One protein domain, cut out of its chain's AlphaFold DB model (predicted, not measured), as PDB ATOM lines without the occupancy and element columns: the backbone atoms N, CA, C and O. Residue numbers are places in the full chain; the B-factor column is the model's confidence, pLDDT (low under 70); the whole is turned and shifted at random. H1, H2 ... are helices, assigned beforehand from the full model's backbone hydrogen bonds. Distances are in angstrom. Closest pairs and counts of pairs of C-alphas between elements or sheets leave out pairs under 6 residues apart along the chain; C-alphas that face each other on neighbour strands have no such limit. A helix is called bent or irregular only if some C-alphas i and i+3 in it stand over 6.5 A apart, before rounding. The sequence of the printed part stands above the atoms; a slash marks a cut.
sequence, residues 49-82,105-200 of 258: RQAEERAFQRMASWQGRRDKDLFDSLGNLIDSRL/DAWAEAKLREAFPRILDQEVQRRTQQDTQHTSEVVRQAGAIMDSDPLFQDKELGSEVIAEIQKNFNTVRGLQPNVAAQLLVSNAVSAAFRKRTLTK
ATOM      1  N   ARG A  49     118.681 116.980 184.745       52.69
ATOM      2  CA  ARG A  49     119.010 118.153 183.919       52.69
ATOM      3  C   ARG A  49     119.713 117.767 182.616       52.69
ATOM      4  O   ARG A  49     119.403 118.296 181.553       52.69
ATOM      5  N   GLN A  50     120.632 116.803 182.673       56.59
ATOM      6  CA  GLN A  50     121.331 116.302 181.490       56.59
ATOM      7  C   GLN A  50     120.403 115.486 180.567       56.59
ATOM      8  O   GLN A  50     120.591 115.474 179.346       56.59
ATOM      9  N   ALA A  51     119.383 114.822 181.119       50.97
ATOM     10  CA  ALA A  51     118.351 114.138 180.345       50.97
ATOM     11  C   ALA A  51     117.416 115.128 179.628       50.97
ATOM     12  O   ALA A  51     117.117 114.930 178.448       50.97
ATOM     13  N   GLU A  52     117.018 116.210 180.295       47.31
ATOM     14  CA  GLU A  52     116.213 117.289 179.710       47.31
ATOM     15  C   GLU A  52     116.960 118.016 178.590       47.31
ATOM     16  O   GLU A  52     116.424 118.200 177.498       47.31
ATOM     17  N   GLU A  53     118.233 118.346 178.804       53.22
ATOM     18  CA  GLU A  53     119.068 118.993 177.792       53.22
ATOM     19  C   GLU A  53     119.278 118.088 176.565       53.22
ATOM     20  O   GLU A  53     119.190 118.539 175.419       53.22
ATOM     21  N   ARG A  54     119.427 116.770 176.772       55.94
ATOM     22  CA  ARG A  54     119.431 115.786 175.676       55.94
ATOM     23  C   ARG A  54     118.081 115.687 174.969       55.94
ATOM     24  O   ARG A  54     118.064 115.511 173.752       55.94
ATOM     25  N   ALA A  55     116.961 115.776 175.683       45.50
ATOM     26  CA  ALA A  55     115.630 115.773 175.079       45.50
ATOM     27  C   ALA A  55     115.395 117.037 174.237       45.50
ATOM     28  O   ALA A  55     114.875 116.948 173.125       45.50
ATOM     29  N   PHE A  56     115.860 118.193 174.709       47.84
ATOM     30  CA  PHE A  56     115.796 119.456 173.979       47.84
ATOM     31  C   PHE A  56     116.677 119.443 172.723       47.84
ATOM     32  O   PHE A  56     116.205 119.778 171.639       47.84
ATOM     33  N   GLN A  57     117.920 118.957 172.814       56.34
ATOM     34  CA  GLN A  57     118.787 118.775 171.640       56.34
ATOM     35  C   GLN A  57     118.207 117.758 170.643       56.34
ATOM     36  O   GLN A  57     118.307 117.943 169.425       56.34
ATOM     37  N   ARG A  58     117.537 116.703 171.128       53.22
ATOM     38  CA  ARG A  58     116.774 115.783 170.271       53.22
ATOM     39  C   ARG A  58     115.595 116.474 169.597       53.22
ATOM     40  O   ARG A  58     115.394 116.222 168.421       53.22
ATOM     41  N   MET A  59     114.862 117.352 170.282       47.28
ATOM     42  CA  MET A  59     113.758 118.113 169.685       47.28
ATOM     43  C   MET A  59     114.237 119.148 168.660       47.28
ATOM     44  O   MET A  59     113.660 119.240 167.581       47.28
ATOM     45  N   ALA A  60     115.325 119.869 168.936       55.41
ATOM     46  CA  ALA A  60     115.914 120.822 167.995       55.41
ATOM     47  C   ALA A  60     116.462 120.120 166.738       55.41
ATOM     48  O   ALA A  60     116.222 120.560 165.612       55.41
ATOM     49  N   SER A  61     117.129 118.973 166.909       61.53
ATOM     50  CA  SER A  61     117.535 118.130 165.777       61.53
ATOM     51  C   SER A  61     116.348 117.460 165.080       61.53
ATOM     52  O   SER A  61     116.421 117.239 163.876       61.53
ATOM     53  N   TRP A  62     115.243 117.199 165.783       51.59
ATOM     54  CA  TRP A  62     113.970 116.774 165.191       51.59
ATOM     55  C   TRP A  62     113.336 117.868 164.342       51.59
ATOM     56  O   TRP A  62     112.804 117.555 163.290       51.59
ATOM     57  N   GLN A  63     113.410 119.136 164.745       50.44
ATOM     58  CA  GLN A  63     112.868 120.245 163.961       50.44
ATOM     59  C   GLN A  63     113.662 120.445 162.662       50.44
ATOM     60  O   GLN A  63     113.070 120.502 161.589       50.44
ATOM     61  N   GLY A  64     114.997 120.404 162.729       53.50
ATOM     62  CA  GLY A  64     115.846 120.424 161.530       53.50
ATOM     63  C   GLY A  64     115.713 119.169 160.652       53.50
ATOM     64  O   GLY A  64     115.748 119.267 159.426       53.50
ATOM     65  N   ARG A  65     115.517 117.984 161.253       55.47
ATOM     66  CA  ARG A  65     115.213 116.744 160.514       55.47
ATOM     67  C   ARG A  65     113.824 116.764 159.903       55.47
ATOM     68  O   ARG A  65     113.685 116.259 158.810       55.47
ATOM     69  N   ARG A  66     112.831 117.374 160.547       56.81
ATOM     70  CA  ARG A  66     111.463 117.482 160.034       56.81
ATOM     71  C   ARG A  66     111.395 118.374 158.803       56.81
ATOM     72  O   ARG A  66     110.721 118.010 157.849       56.81
ATOM     73  N   ASP A  67     112.116 119.490 158.795       48.44
ATOM     74  CA  ASP A  67     112.217 120.326 157.596       48.44
ATOM     75  C   ASP A  67     112.940 119.571 156.474       48.44
ATOM     76  O   ASP A  67     112.478 119.567 155.334       48.44
ATOM     77  N   LYS A  68     114.012 118.836 156.798       56.19
ATOM     78  CA  LYS A  68     114.698 117.970 155.833       56.19
ATOM     79  C   LYS A  68     113.811 116.828 155.319       56.19
ATOM     80  O   LYS A  68     113.768 116.624 154.117       56.19
ATOM     81  N   ASP A  69     113.067 116.143 156.182       56.47
ATOM     82  CA  ASP A  69     112.144 115.061 155.829       56.47
ATOM     83  C   ASP A  69     110.963 115.594 155.011       56.47
ATOM     84  O   ASP A  69     110.477 114.904 154.121       56.47
ATOM     85  N   LEU A  70     110.524 116.838 155.236       56.62
ATOM     86  CA  LEU A  70     109.549 117.502 154.370       56.62
ATOM     87  C   LEU A  70     110.131 117.743 152.971       56.62
ATOM     88  O   LEU A  70     109.466 117.418 151.986       56.62
ATOM     89  N   PHE A  71     111.374 118.223 152.861       56.41
ATOM     90  CA  PHE A  71     112.056 118.372 151.569       56.41
ATOM     91  C   PHE A  71     112.346 117.026 150.883       56.41
ATOM     92  O   PHE A  71     112.106 116.891 149.682       56.41
ATOM     93  N   ASP A  72     112.771 116.008 151.630       54.69
ATOM     94  CA  ASP A  72     113.018 114.656 151.121       54.69
ATOM     95  C   ASP A  72     111.693 113.964 150.744       54.69
ATOM     96  O   ASP A  72     111.632 113.250 149.745       54.69
ATOM     97  N   SER A  73     110.591 114.215 151.461       54.88
ATOM     98  CA  SER A  73     109.252 113.724 151.096       54.88
ATOM     99  C   SER A  73     108.731 114.382 149.818       54.88
ATOM    100  O   SER A  73     108.126 113.702 148.990       54.88
ATOM    101  N   LEU A  74     109.022 115.670 149.611       55.59
ATOM    102  CA  LEU A  74     108.709 116.378 148.373       55.59
ATOM    103  C   LEU A  74     109.530 115.814 147.205       55.59
ATOM    104  O   LEU A  74     108.969 115.552 146.141       55.59
ATOM    105  N   GLY A  75     110.823 115.542 147.422       59.81
ATOM    106  CA  GLY A  75     111.686 114.852 146.458       59.81
ATOM    107  C   GLY A  75     111.173 113.450 146.113       59.81
ATOM    108  O   GLY A  75     110.988 113.127 144.943       59.81
ATOM    109  N   ASN A  76     110.814 112.656 147.122       53.06
ATOM    110  CA  ASN A  76     110.255 111.315 146.947       53.06
ATOM    111  C   ASN A  76     108.880 111.322 146.266       53.06
ATOM    112  O   ASN A  76     108.553 110.377 145.555       53.06
ATOM    113  N   LEU A  77     108.064 112.363 146.449       57.44
ATOM    114  CA  LEU A  77     106.783 112.507 145.753       57.44
ATOM    115  C   LEU A  77     106.991 112.817 144.262       57.44
ATOM    116  O   LEU A  77     106.270 112.285 143.416       57.44
ATOM    117  N   ILE A  78     107.995 113.637 143.941       53.94
ATOM    118  CA  ILE A  78     108.423 113.918 142.564       53.94
ATOM    119  C   ILE A  78     108.975 112.637 141.914       53.94
ATOM    120  O   ILE A  78     108.537 112.268 140.823       53.94
ATOM    121  N   ASP A  79     109.826 111.886 142.616       51.31
ATOM    122  CA  ASP A  79     110.360 110.601 142.147       51.31
ATOM    123  C   ASP A  79     109.291 109.503 142.056       51.31
ATOM    124  O   ASP A  79     109.308 108.685 141.138       51.31
ATOM    125  N   SER A  80     108.315 109.484 142.965       45.44
ATOM    126  CA  SER A  80     107.178 108.560 142.936       45.44
ATOM    127  C   SER A  80     106.259 108.846 141.752       45.44
ATOM    128  O   SER A  80     105.822 107.910 141.086       45.44
ATOM    129  N   ARG A  81     106.025 110.119 141.413       51.28
ATOM    130  CA  ARG A  81     105.315 110.499 140.183       51.28
ATOM    131  C   ARG A  81     106.069 110.027 138.941       51.28
ATOM    132  O   ARG A  81     105.444 109.467 138.044       51.28
ATOM    133  N   LEU A  82     107.395 110.169 138.918       49.59
ATOM    134  CA  LEU A  82     108.240 109.671 137.827       49.59
ATOM    135  C   LEU A  82     108.224 108.131 137.730       49.59
ATOM    136  O   LEU A  82     108.141 107.596 136.626       49.59
ATOM    137  N   ASP A 105     108.900  89.328 174.626       64.12
ATOM    138  CA  ASP A 105     109.512  90.655 174.754       64.12
ATOM    139  C   ASP A 105     110.127  91.133 173.429       64.12
ATOM    140  O   ASP A 105     109.899  92.269 173.012       64.12
ATOM    141  N   ALA A 106     110.823  90.252 172.700       69.62
ATOM    142  CA  ALA A 106     111.399  90.580 171.393       69.62
ATOM    143  C   ALA A 106     110.315  90.829 170.328       69.62
ATOM    144  O   ALA A 106     110.456  91.707 169.472       69.62
ATOM    145  N   TRP A 107     109.205  90.086 170.394       70.69
ATOM    146  CA  TRP A 107     108.049  90.320 169.528       70.69
ATOM    147  C   TRP A 107     107.363  91.659 169.839       70.69
ATOM    148  O   TRP A 107     107.052  92.420 168.917       70.69
ATOM    149  N   ALA A 108     107.177  91.978 171.124       64.69
ATOM    150  CA  ALA A 108     106.613  93.252 171.559       64.69
ATOM    151  C   ALA A 108     107.501  94.433 171.141       64.69
ATOM    152  O   ALA A 108     106.989  95.428 170.628       64.69
ATOM    153  N   GLU A 109     108.824  94.313 171.268       67.19
ATOM    154  CA  GLU A 109     109.774  95.344 170.844       67.19
ATOM    155  C   GLU A 109     109.777  95.534 169.319       67.19
ATOM    156  O   GLU A 109     109.752  96.669 168.838       67.19
ATOM    157  N   ALA A 110     109.714  94.453 168.534       69.94
ATOM    158  CA  ALA A 110     109.605  94.531 167.076       69.94
ATOM    159  C   ALA A 110     108.293  95.197 166.629       69.94
ATOM    160  O   ALA A 110     108.297  96.051 165.738       69.94
ATOM    161  N   LYS A 111     107.171  94.862 167.280       67.75
ATOM    162  CA  LYS A 111     105.870  95.481 166.998       67.75
ATOM    163  C   LYS A 111     105.805  96.936 167.438       67.75
ATOM    164  O   LYS A 111     105.267  97.756 166.698       67.75
ATOM    165  N   LEU A 112     106.399  97.283 168.578       60.44
ATOM    166  CA  LEU A 112     106.566  98.671 168.995       60.44
ATOM    167  C   LEU A 112     107.422  99.431 167.983       60.44
ATOM    168  O   LEU A 112     107.023 100.498 167.544       60.44
ATOM    169  N   ARG A 113     108.535  98.868 167.512       67.69
ATOM    170  CA  ARG A 113     109.400  99.507 166.509       67.69
ATOM    171  C   ARG A 113     108.705  99.730 165.160       67.69
ATOM    172  O   ARG A 113     109.002 100.714 164.490       67.69
ATOM    173  N   GLU A 114     107.774  98.856 164.780       71.12
ATOM    174  CA  GLU A 114     106.956  98.990 163.566       71.12
ATOM    175  C   GLU A 114     105.795  99.993 163.738       71.12
ATOM    176  O   GLU A 114     105.502 100.780 162.835       71.12
ATOM    177  N   ALA A 115     105.128  99.987 164.896       62.34
ATOM    178  CA  ALA A 115     103.945 100.809 165.158       62.34
ATOM    179  C   ALA A 115     104.283 102.237 165.615       62.34
ATOM    180  O   ALA A 115     103.544 103.173 165.309       62.34
ATOM    181  N   PHE A 116     105.395 102.422 166.325       60.06
ATOM    182  CA  PHE A 116     105.774 103.698 166.931       60.06
ATOM    183  C   PHE A 116     105.973 104.828 165.906       60.06
ATOM    184  O   PHE A 116     105.437 105.909 166.148       60.06
ATOM    185  N   PRO A 117     106.620 104.613 164.738       71.00
ATOM    186  CA  PRO A 117     106.692 105.640 163.699       71.00
ATOM    187  C   PRO A 117     105.305 106.071 163.214       71.00
ATOM    188  O   PRO A 117     105.038 107.260 163.116       71.00
ATOM    189  N   ARG A 118     104.375 105.126 163.017       69.19
ATOM    190  CA  ARG A 118     103.011 105.440 162.555       69.19
ATOM    191  C   ARG A 118     102.212 106.231 163.586       69.19
ATOM    192  O   ARG A 118     101.490 107.147 163.213       69.19
ATOM    193  N   ILE A 119     102.328 105.875 164.865       66.88
ATOM    194  CA  ILE A 119     101.648 106.587 165.957       66.88
ATOM    195  C   ILE A 119     102.208 108.006 166.085       66.88
ATOM    196  O   ILE A 119     101.440 108.958 166.215       66.88
ATOM    197  N   LEU A 120     103.533 108.161 165.997       70.38
ATOM    198  CA  LEU A 120     104.170 109.475 165.982       70.38
ATOM    199  C   LEU A 120     103.735 110.300 164.773       70.38
ATOM    200  O   LEU A 120     103.349 111.450 164.954       70.38
ATOM    201  N   ASP A 121     103.732 109.727 163.570       74.50
ATOM    202  CA  ASP A 121     103.318 110.424 162.351       74.50
ATOM    203  C   ASP A 121     101.857 110.871 162.427       74.50
ATOM    204  O   ASP A 121     101.539 112.011 162.088       74.50
ATOM    205  N   GLN A 122     100.964 110.010 162.924       77.88
ATOM    206  CA  GLN A 122      99.558 110.357 163.131       77.88
ATOM    207  C   GLN A 122      99.393 111.484 164.150       77.88
ATOM    208  O   GLN A 122      98.638 112.424 163.909       77.88
ATOM    209  N   GLU A 123     100.114 111.430 165.269       73.56
ATOM    210  CA  GLU A 123     100.050 112.468 166.297       73.56
ATOM    211  C   GLU A 123     100.640 113.793 165.797       73.56
ATOM    212  O   GLU A 123     100.087 114.867 166.044       73.56
ATOM    213  N   VAL A 124     101.727 113.728 165.030       78.50
ATOM    214  CA  VAL A 124     102.343 114.878 164.373       78.50
ATOM    215  C   VAL A 124     101.380 115.506 163.366       78.50
ATOM    216  O   VAL A 124     101.172 116.719 163.411       78.50
ATOM    217  N   GLN A 125     100.753 114.708 162.500       84.88
ATOM    218  CA  GLN A 125      99.751 115.190 161.547       84.88
ATOM    219  C   GLN A 125      98.549 115.799 162.263       84.88
ATOM    220  O   GLN A 125      98.111 116.887 161.892       84.88
ATOM    221  N   ARG A 126      98.048 115.146 163.317       87.88
ATOM    222  CA  ARG A 126      96.925 115.637 164.120       87.88
ATOM    223  C   ARG A 126      97.236 117.001 164.725       87.88
ATOM    224  O   ARG A 126      96.441 117.925 164.574       87.88
ATOM    225  N   ARG A 127      98.403 117.155 165.357       80.75
ATOM    226  CA  ARG A 127      98.844 118.440 165.924       80.75
ATOM    227  C   ARG A 127      99.011 119.506 164.849       80.75
ATOM    228  O   ARG A 127      98.520 120.611 165.014       80.75
ATOM    229  N   THR A 128      99.616 119.167 163.714       87.44
ATOM    230  CA  THR A 128      99.785 120.118 162.605       87.44
ATOM    231  C   THR A 128      98.452 120.563 162.010       87.44
ATOM    232  O   THR A 128      98.291 121.743 161.700       87.44
ATOM    233  N   GLN A 129      97.476 119.663 161.889       90.31
ATOM    234  CA  GLN A 129      96.127 120.028 161.462       90.31
ATOM    235  C   GLN A 129      95.456 120.949 162.483       90.31
ATOM    236  O   GLN A 129      94.880 121.960 162.088       90.31
ATOM    237  N   GLN A 130      95.576 120.649 163.779       89.88
ATOM    238  CA  GLN A 130      95.045 121.499 164.847       89.88
ATOM    239  C   GLN A 130      95.684 122.894 164.849       89.88
ATOM    240  O   GLN A 130      94.963 123.886 164.910       89.88
ATOM    241  N   ASP A 131      97.005 122.983 164.698       88.25
ATOM    242  CA  ASP A 131      97.731 124.256 164.632       88.25
ATOM    243  C   ASP A 131      97.334 125.069 163.396       88.25
ATOM    244  O   ASP A 131      97.158 126.287 163.472       88.25
ATOM    245  N   THR A 132      97.144 124.403 162.254       90.38
ATOM    246  CA  THR A 132      96.705 125.054 161.011       90.38
ATOM    247  C   THR A 132      95.276 125.578 161.148       90.38
ATOM    248  O   THR A 132      95.001 126.718 160.776       90.38
ATOM    249  N   GLN A 133      94.373 124.779 161.727       92.94
ATOM    250  CA  GLN A 133      92.994 125.188 161.993       92.94
ATOM    251  C   GLN A 133      92.948 126.373 162.958       92.94
ATOM    252  O   GLN A 133      92.320 127.382 162.641       92.94
ATOM    253  N   HIS A 134      93.665 126.294 164.081       92.69
ATOM    254  CA  HIS A 134      93.770 127.386 165.051       92.69
ATOM    255  C   HIS A 134      94.291 128.665 164.397       92.69
ATOM    256  O   HIS A 134      93.652 129.710 164.500       92.69
ATOM    257  N   THR A 135      95.381 128.566 163.634       90.31
ATOM    258  CA  THR A 135      95.971 129.700 162.913       90.31
ATOM    259  C   THR A 135      94.970 130.332 161.948       90.31
ATOM    260  O   THR A 135      94.788 131.548 161.958       90.31
ATOM    261  N   SER A 136      94.281 129.517 161.143       92.06
ATOM    262  CA  SER A 136      93.276 130.008 160.195       92.06
ATOM    263  C   SER A 136      92.099 130.697 160.888       92.06
ATOM    264  O   SER A 136      91.615 131.720 160.405       92.06
ATOM    265  N   GLU A 137      91.684 130.191 162.051       95.12
ATOM    266  CA  GLU A 137      90.583 130.748 162.831       95.12
ATOM    267  C   GLU A 137      90.967 132.092 163.456       95.12
ATOM    268  O   GLU A 137      90.198 133.048 163.370       95.12
ATOM    269  N   VAL A 138      92.179 132.197 164.011       94.25
ATOM    270  CA  VAL A 138      92.723 133.457 164.537       94.25
ATOM    271  C   VAL A 138      92.811 134.506 163.434       94.25
ATOM    272  O   VAL A 138      92.370 135.635 163.634       94.25
ATOM    273  N   VAL A 139      93.338 134.146 162.259       91.62
ATOM    274  CA  VAL A 139      93.449 135.071 161.119       91.62
ATOM    275  C   VAL A 139      92.067 135.522 160.645       91.62
ATOM    276  O   VAL A 139      91.853 136.714 160.438       91.62
ATOM    277  N   ARG A 140      91.109 134.594 160.524       94.94
ATOM    278  CA  ARG A 140      89.727 134.904 160.134       94.94
ATOM    279  C   ARG A 140      89.066 135.874 161.112       94.94
ATOM    280  O   ARG A 140      88.435 136.836 160.688       94.94
ATOM    281  N   GLN A 141      89.212 135.629 162.411       96.12
ATOM    282  CA  GLN A 141      88.615 136.468 163.448       96.12
ATOM    283  C   GLN A 141      89.309 137.829 163.557       96.12
ATOM    284  O   GLN A 141      88.627 138.837 163.707       96.12
ATOM    285  N   ALA A 142      90.635 137.884 163.410       91.81
ATOM    286  CA  ALA A 142      91.366 139.147 163.344       91.81
ATOM    287  C   ALA A 142      90.907 139.989 162.145       91.81
ATOM    288  O   ALA A 142      90.649 141.177 162.309       91.81
ATOM    289  N   GLY A 143      90.717 139.361 160.977       92.25
ATOM    290  CA  GLY A 143      90.134 140.003 159.797       92.25
ATOM    291  C   GLY A 143      88.741 140.566 160.074       92.25
ATOM    292  O   GLY A 143      88.511 141.744 159.843       92.25
ATOM    293  N   ALA A 144      87.847 139.779 160.681       93.62
ATOM    294  CA  ALA A 144      86.504 140.246 161.035       93.62
ATOM    295  C   ALA A 144      86.511 141.435 162.015       93.62
ATOM    296  O   ALA A 144      85.706 142.353 161.874       93.62
ATOM    297  N   ILE A 145      87.424 141.438 162.996       93.44
ATOM    298  CA  ILE A 145      87.601 142.562 163.928       93.44
ATOM    299  C   ILE A 145      88.065 143.806 163.163       93.44
ATOM    300  O   ILE A 145      87.476 144.872 163.330       93.44
ATOM    301  N   MET A 146      89.075 143.666 162.303       91.75
ATOM    302  CA  MET A 146      89.599 144.770 161.497       91.75
ATOM    303  C   MET A 146      88.555 145.325 160.520       91.75
ATOM    304  O   MET A 146      88.406 146.535 160.422       91.75
ATOM    305  N   ASP A 147      87.784 144.463 159.855       94.00
ATOM    306  CA  ASP A 147      86.726 144.865 158.919       94.00
ATOM    307  C   ASP A 147      85.575 145.606 159.623       94.00
ATOM    308  O   ASP A 147      84.909 146.451 159.023       94.00
ATOM    309  N   SER A 148      85.327 145.289 160.899       94.88
ATOM    310  CA  SER A 148      84.274 145.924 161.698       94.88
ATOM    311  C   SER A 148      84.656 147.298 162.258       94.88
ATOM    312  O   SER A 148      83.770 148.075 162.619       94.88
ATOM    313  N   ASP A 149      85.953 147.606 162.341       93.38
ATOM    314  CA  ASP A 149      86.447 148.832 162.958       93.38
ATOM    315  C   ASP A 149      86.737 149.908 161.885       93.38
ATOM    316  O   ASP A 149      87.582 149.715 161.003       93.38
ATOM    317  N   PRO A 150      86.059 151.075 161.936       93.62
ATOM    318  CA  PRO A 150      86.226 152.139 160.947       93.62
ATOM    319  C   PRO A 150      87.649 152.711 160.886       93.62
ATOM    320  O   PRO A 150      88.001 153.329 159.880       93.62
ATOM    321  N   LEU A 151      88.486 152.502 161.909       91.62
ATOM    322  CA  LEU A 151      89.893 152.909 161.887       91.62
ATOM    323  C   LEU A 151      90.683 152.223 160.763       91.62
ATOM    324  O   LEU A 151      91.624 152.813 160.232       91.62
ATOM    325  N   PHE A 152      90.285 151.020 160.343       92.62
ATOM    326  CA  PHE A 152      90.967 150.264 159.289       92.62
ATOM    327  C   PHE A 152      90.585 150.680 157.864       92.62
ATOM    328  O   PHE A 152      91.094 150.107 156.901       92.62
ATOM    329  N   GLN A 153      89.749 151.712 157.697       91.56
ATOM    330  CA  GLN A 153      89.517 152.318 156.381       91.56
ATOM    331  C   GLN A 153      90.777 153.013 155.830       91.56
ATOM    332  O   GLN A 153      90.923 153.152 154.612       91.56
ATOM    333  N   ASP A 154      91.708 153.420 156.703       92.62
ATOM    334  CA  ASP A 154      93.036 153.896 156.309       92.62
ATOM    335  C   ASP A 154      93.916 152.713 155.869       92.62
ATOM    336  O   ASP A 154      94.372 151.902 156.682       92.62
ATOM    337  N   LYS A 155      94.193 152.638 154.560       90.81
ATOM    338  CA  LYS A 155      95.032 151.592 153.953       90.81
ATOM    339  C   LYS A 155      96.439 151.544 154.545       90.81
ATOM    340  O   LYS A 155      97.003 150.456 154.660       90.81
ATOM    341  N   GLU A 156      97.012 152.692 154.908       91.12
ATOM    342  CA  GLU A 156      98.355 152.734 155.484       91.12
ATOM    343  C   GLU A 156      98.343 152.109 156.882       91.12
ATOM    344  O   GLU A 156      99.159 151.230 157.167       91.12
ATOM    345  N   LEU A 157      97.363 152.479 157.718       90.56
ATOM    346  CA  LEU A 157      97.228 151.927 159.069       90.56
ATOM    347  C   LEU A 157      96.960 150.421 159.020       90.56
ATOM    348  O   LEU A 157      97.598 149.661 159.747       90.56
ATOM    349  N   GLY A 158      96.067 149.984 158.128       89.44
ATOM    350  CA  GLY A 158      95.775 148.566 157.932       89.44
ATOM    351  C   GLY A 158      97.027 147.761 157.580       89.44
ATOM    352  O   GLY A 158      97.271 146.716 158.180       89.44
ATOM    353  N   SER A 159      97.871 148.269 156.676       91.44
ATOM    354  CA  SER A 159      99.116 147.590 156.293       91.44
ATOM    355  C   SER A 159     100.129 147.479 157.445       91.44
ATOM    356  O   SER A 159     100.738 146.423 157.630       91.44
ATOM    357  N   GLU A 160     100.264 148.528 158.266       92.56
ATOM    358  CA  GLU A 160     101.138 148.526 159.444       92.56
ATOM    359  C   GLU A 160     100.649 147.540 160.509       92.56
ATOM    360  O   GLU A 160     101.452 146.803 161.089       92.56
ATOM    361  N   VAL A 161      99.335 147.495 160.747       91.62
ATOM    362  CA  VAL A 161      98.730 146.567 161.707       91.62
ATOM    363  C   VAL A 161      98.907 145.122 161.245       91.62
ATOM    364  O   VAL A 161      99.315 144.288 162.049       91.62
ATOM    365  N   ILE A 162      98.708 144.815 159.959       91.56
ATOM    366  CA  ILE A 162      98.935 143.462 159.417       91.56
ATOM    367  C   ILE A 162     100.393 143.031 159.611       91.56
ATOM    368  O   ILE A 162     100.644 141.910 160.060       91.56
ATOM    369  N   ALA A 163     101.356 143.911 159.327       92.56
ATOM    370  CA  ALA A 163     102.773 143.614 159.530       92.56
ATOM    371  C   ALA A 163     103.089 143.313 161.007       92.56
ATOM    372  O   ALA A 163     103.844 142.389 161.321       92.56
ATOM    373  N   GLU A 164     102.478 144.053 161.932       93.94
ATOM    374  CA  GLU A 164     102.707 143.858 163.361       93.94
ATOM    375  C   GLU A 164     101.972 142.625 163.919       93.94
ATOM    376  O   GLU A 164     102.497 141.964 164.819       93.94
ATOM    377  N   ILE A 165     100.821 142.248 163.349       91.75
ATOM    378  CA  ILE A 165     100.150 140.966 163.620       91.75
ATOM    379  C   ILE A 165     101.046 139.803 163.182       91.75
ATOM    380  O   ILE A 165     101.264 138.880 163.964       91.75
ATOM    381  N   GLN A 166     101.618 139.857 161.973       92.94
ATOM    382  CA  GLN A 166     102.525 138.815 161.470       92.94
ATOM    383  C   GLN A 166     103.750 138.641 162.374       92.94
ATOM    384  O   GLN A 166     104.141 137.515 162.685       92.94
ATOM    385  N   LYS A 167     104.325 139.749 162.854       94.38
ATOM    386  CA  LYS A 167     105.477 139.731 163.763       94.38
ATOM    387  C   LYS A 167     105.147 139.128 165.131       94.38
ATOM    388  O   LYS A 167     105.970 138.410 165.697       94.38
ATOM    389  N   ASN A 168     103.960 139.413 165.665       93.50
ATOM    390  CA  ASN A 168     103.566 139.000 167.012       93.50
ATOM    391  C   ASN A 168     102.720 137.721 167.048       93.50
ATOM    392  O   ASN A 168     102.323 137.302 168.128       93.50
ATOM    393  N   PHE A 169     102.481 137.057 165.915       91.69
ATOM    394  CA  PHE A 169     101.590 135.894 165.842       91.69
ATOM    395  C   PHE A 169     101.971 134.761 166.811       91.69
ATOM    396  O   PHE A 169     101.116 134.100 167.395       91.69
ATOM    397  N   ASN A 170     103.271 134.558 167.044       91.81
ATOM    398  CA  ASN A 170     103.749 133.512 167.948       91.81
ATOM    399  C   ASN A 170     103.454 133.784 169.435       91.81
ATOM    400  O   ASN A 170     103.499 132.842 170.222       91.81
ATOM    401  N   THR A 171     103.139 135.024 169.833       93.31
ATOM    402  CA  THR A 171     102.913 135.377 171.249       93.31
ATOM    403  C   THR A 171     101.550 134.927 171.771       93.31
ATOM    404  O   THR A 171     101.358 134.851 172.981       93.31
ATOM    405  N   VAL A 172     100.616 134.586 170.878       93.00
ATOM    406  CA  VAL A 172      99.249 134.174 171.239       93.00
ATOM    407  C   VAL A 172      98.998 132.672 171.086       93.00
ATOM    408  O   VAL A 172      97.851 132.222 171.165       93.00
ATOM    409  N   ARG A 173     100.054 131.869 170.879       90.44
ATOM    410  CA  ARG A 173      99.925 130.405 170.830       90.44
ATOM    411  C   ARG A 173      99.359 129.882 172.151       90.44
ATOM    412  O   ARG A 173      99.843 130.228 173.222       90.44
ATOM    413  N   GLY A 174      98.341 129.028 172.063       89.88
ATOM    414  CA  GLY A 174      97.683 128.419 173.225       89.88
ATOM    415  C   GLY A 174      96.489 129.200 173.783       89.88
ATOM    416  O   GLY A 174      95.772 128.671 174.628       89.88
ATOM    417  N   LEU A 175      96.220 130.415 173.297       94.81
ATOM    418  CA  LEU A 175      94.993 131.140 173.633       94.81
ATOM    419  C   LEU A 175      93.819 130.674 172.759       94.81
ATOM    420  O   LEU A 175      94.000 130.228 171.624       94.81
ATOM    421  N   GLN A 176      92.594 130.814 173.277       96.31
ATOM    422  CA  GLN A 176      91.372 130.629 172.484       96.31
ATOM    423  C   GLN A 176      91.400 131.565 171.261       96.31
ATOM    424  O   GLN A 176      91.775 132.728 171.438       96.31
ATOM    425  N   PRO A 177      90.979 131.123 170.056       94.94
ATOM    426  CA  PRO A 177      91.132 131.909 168.830       94.94
ATOM    427  C   PRO A 177      90.597 133.343 168.926       94.94
ATOM    428  O   PRO A 177      91.260 134.273 168.477       94.94
ATOM    429  N   ASN A 178      89.463 133.533 169.610       95.56
ATOM    430  CA  ASN A 178      88.826 134.847 169.761       95.56
ATOM    431  C   ASN A 178      89.647 135.789 170.641       95.56
ATOM    432  O   ASN A 178      89.882 136.942 170.290       95.56
ATOM    433  N   VAL A 179      90.162 135.271 171.755       96.69
ATOM    434  CA  VAL A 179      91.027 136.038 172.660       96.69
ATOM    435  C   VAL A 179      92.361 136.348 171.979       96.69
ATOM    436  O   VAL A 179      92.855 137.468 172.068       96.69
ATOM    437  N   ALA A 180      92.919 135.374 171.254       95.56
ATOM    438  CA  ALA A 180      94.146 135.535 170.483       95.56
ATOM    439  C   ALA A 180      94.005 136.623 169.408       95.56
ATOM    440  O   ALA A 180      94.856 137.504 169.317       95.56
ATOM    441  N   ALA A 181      92.915 136.597 168.635       95.25
ATOM    442  CA  ALA A 181      92.633 137.582 167.597       95.25
ATOM    443  C   ALA A 181      92.477 138.996 168.174       95.25
ATOM    444  O   ALA A 181      93.129 139.925 167.699       95.25
ATOM    445  N   GLN A 182      91.686 139.159 169.240       96.31
ATOM    446  CA  GLN A 182      91.509 140.454 169.908       96.31
ATOM    447  C   GLN A 182      92.831 141.015 170.441       96.31
ATOM    448  O   GLN A 182      93.138 142.189 170.236       96.31
ATOM    449  N   LEU A 183      93.637 140.174 171.094       96.81
ATOM    450  CA  LEU A 183      94.918 140.588 171.661       96.81
ATOM    451  C   LEU A 183      95.936 140.941 170.569       96.81
ATOM    452  O   LEU A 183      96.638 141.944 170.699       96.81
ATOM    453  N   LEU A 184      95.985 140.170 169.476       95.94
ATOM    454  CA  LEU A 184      96.832 140.473 168.320       95.94
ATOM    455  C   LEU A 184      96.474 141.820 167.702       95.94
ATOM    456  O   LEU A 184      97.363 142.650 167.528       95.94
ATOM    457  N   VAL A 185      95.191 142.052 167.410       95.19
ATOM    458  CA  VAL A 185      94.737 143.306 166.797       95.19
ATOM    459  C   VAL A 185      94.994 144.482 167.744       95.19
ATOM    460  O   VAL A 185      95.617 145.456 167.335       95.19
ATOM    461  N   SER A 186      94.629 144.377 169.025       95.94
ATOM    462  CA  SER A 186      94.850 145.440 170.018       95.94
ATOM    463  C   SER A 186      96.332 145.806 170.178       95.94
ATOM    464  O   SER A 186      96.700 146.987 170.176       95.94
ATOM    465  N   ASN A 187      97.207 144.800 170.283       96.38
ATOM    466  CA  ASN A 187      98.647 145.021 170.405       96.38
ATOM    467  C   ASN A 187      99.234 145.624 169.127       96.38
ATOM    468  O   ASN A 187     100.041 146.552 169.203       96.38
ATOM    469  N   ALA A 188      98.813 145.135 167.961       95.38
ATOM    470  CA  ALA A 188      99.281 145.623 166.672       95.38
ATOM    471  C   ALA A 188      98.834 147.066 166.399       95.38
ATOM    472  O   ALA A 188      99.656 147.888 165.997       95.38
ATOM    473  N   VAL A 189      97.580 147.410 166.706       94.94
ATOM    474  CA  VAL A 189      97.056 148.783 166.636       94.94
ATOM    475  C   VAL A 189      97.846 149.703 167.561       94.94
ATOM    476  O   VAL A 189      98.357 150.735 167.128       94.94
ATOM    477  N   SER A 190      98.027 149.304 168.822       95.50
ATOM    478  CA  SER A 190      98.803 150.077 169.798       95.50
ATOM    479  C   SER A 190     100.243 150.312 169.331       95.50
ATOM    480  O   SER A 190     100.780 151.412 169.471       95.50
ATOM    481  N   ALA A 191     100.879 149.293 168.757       94.56
ATOM    482  CA  ALA A 191     102.232 149.387 168.225       94.56
ATOM    483  C   ALA A 191     102.313 150.277 166.972       94.56
ATOM    484  O   ALA A 191     103.237 151.087 166.877       94.56
ATOM    485  N   ALA A 192     101.346 150.191 166.055       92.31
ATOM    486  CA  ALA A 192     101.258 151.063 164.883       92.31
ATOM    487  C   ALA A 192     101.088 152.538 165.293       92.31
ATOM    488  O   ALA A 192     101.853 153.402 164.861       92.31
ATOM    489  N   PHE A 193     100.180 152.830 166.232       92.44
ATOM    490  CA  PHE A 193     100.024 154.183 166.775       92.44
ATOM    491  C   PHE A 193     101.304 154.692 167.433       92.44
ATOM    492  O   PHE A 193     101.727 155.813 167.148       92.44
ATOM    493  N   ARG A 194     101.968 153.870 168.255       91.31
ATOM    494  CA  ARG A 194     103.256 154.240 168.861       91.31
ATOM    495  C   ARG A 194     104.291 154.591 167.797       91.31
ATOM    496  O   ARG A 194     104.904 155.653 167.896       91.31
ATOM    497  N   LYS A 195     104.441 153.770 166.751       89.75
ATOM    498  CA  LYS A 195     105.359 154.054 165.635       89.75
ATOM    499  C   LYS A 195     105.042 155.394 164.976       89.75
ATOM    500  O   LYS A 195     105.945 156.214 164.854       89.75
ATOM    501  N   ARG A 196     103.773 155.657 164.646       86.12
ATOM    502  CA  ARG A 196     103.329 156.927 164.042       86.12
ATOM    503  C   ARG A 196     103.554 158.141 164.947       86.12
ATOM    504  O   ARG A 196     103.915 159.211 164.462       86.12
ATOM    505  N   THR A 197     103.354 158.001 166.257       83.75
ATOM    506  CA  THR A 197     103.620 159.091 167.215       83.75
ATOM    507  C   THR A 197     105.109 159.365 167.402       83.75
ATOM    508  O   THR A 197     105.486 160.512 167.598       83.75
ATOM    509  N   LEU A 198     105.957 158.336 167.301       79.06
ATOM    510  CA  LEU A 198     107.410 158.470 167.416       79.06
ATOM    511  C   LEU A 198     108.039 159.047 166.140       79.06
ATOM    512  O   LEU A 198     109.022 159.779 166.226       79.06
ATOM    513  N   THR A 199     107.483 158.746 164.963       68.06
ATOM    514  CA  THR A 199     107.969 159.279 163.679       68.06
ATOM    515  C   THR A 199     107.445 160.673 163.359       68.06
ATOM    516  O   THR A 199     108.113 161.406 162.627       68.06
ATOM    517  N   LYS A 200     106.307 161.095 163.934       61.19
ATOM    518  CA  LYS A 200     105.913 162.509 163.965       61.19
ATOM    519  C   LYS A 200     106.889 163.266 164.859       61.19
ATOM    520  O   LYS A 200     106.679 163.420 166.057       61.19
TER     521      LYS A 200
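AT A GLANCE: This is residues 49 to 82 and 105 to 200 of the 258 residues of an uncharacterized protein of viral metagenome (UniProt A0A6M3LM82). One long bent helix, H2, reaches out as an arm from a small helical head, where the far part of H2b, H4 and H5 pack with the short H3 at the turn; H1, a separate long helix, runs crosswise to H2b and stands free. The 130 printed residues, all helix in class, have five named helices, H1 to H5 in chain order, and no named strand. The whole is extended, with a radius of gyration of the C-alphas of 21.6 A, and only just flat, spanning 70 by 48 by 26 A.

HOW THE PARTS SIT: H2, residues 105 to 148, was assigned by its hydrogen bonds as one helix but is bent, C-alphas 114 and 117 being 6.7 A apart. Its arms H2a, residues 105 to 114, and H2b, residues 117 to 148, stand at a steep tilt of 37 degrees, only just past shallow. H2b, with residues 134 to 146 alone, touches H5, residues 177 to 199, at a steep tilt of 56 degrees, the same way; their closest C-alphas, of Ala 142 and Ala 181, are 4.7 A apart. H5 touches H4, residues 155 to 172, at a steep tilt of 53 degrees, opposite ways; their closest C-alphas, of Glu 164 and Ala 188, are 5.1 A apart. H3, residues 150 to 153, is close to H4 but not clearly touching, with C-alphas 152 and 158 5.3 A apart. H1, residues 49 to 82, touches no helix. Every O i to N i+4 pair is within hydrogen-bond range in H1, H2a, H2b and H5, and 11 of 14 in H4; H3 is too short for such a pair.

IN THESE COORDINATES: H2b is 46.1 A long, ending at C-alpha 148 (84.274, 145.924, 161.698). H1 is 48.1 A, from C-alpha 49 (119.010, 118.153, 183.919), with a kink of 28 degrees near residue 66. H5 is 32.5 A, H4 24.9 A, H2a 14.2 A and H3 5.6 A. H4 is irregular, with C-alphas 167 and 170 7.7 A apart.

THE WHOLE: The farthest C-alphas, of Asp 105 and Lys 200, are 72.7 A apart. Residues 83 to 104 are not printed, and C-alphas 82 and 105 are 41.6 A apart across this cut. The links H2 to H3, H3 to H4 and H4 to H5 are tight. The mean pLDDT of the printed part is 78.0, and 48 residues are under 70, among them residues 49 to 82.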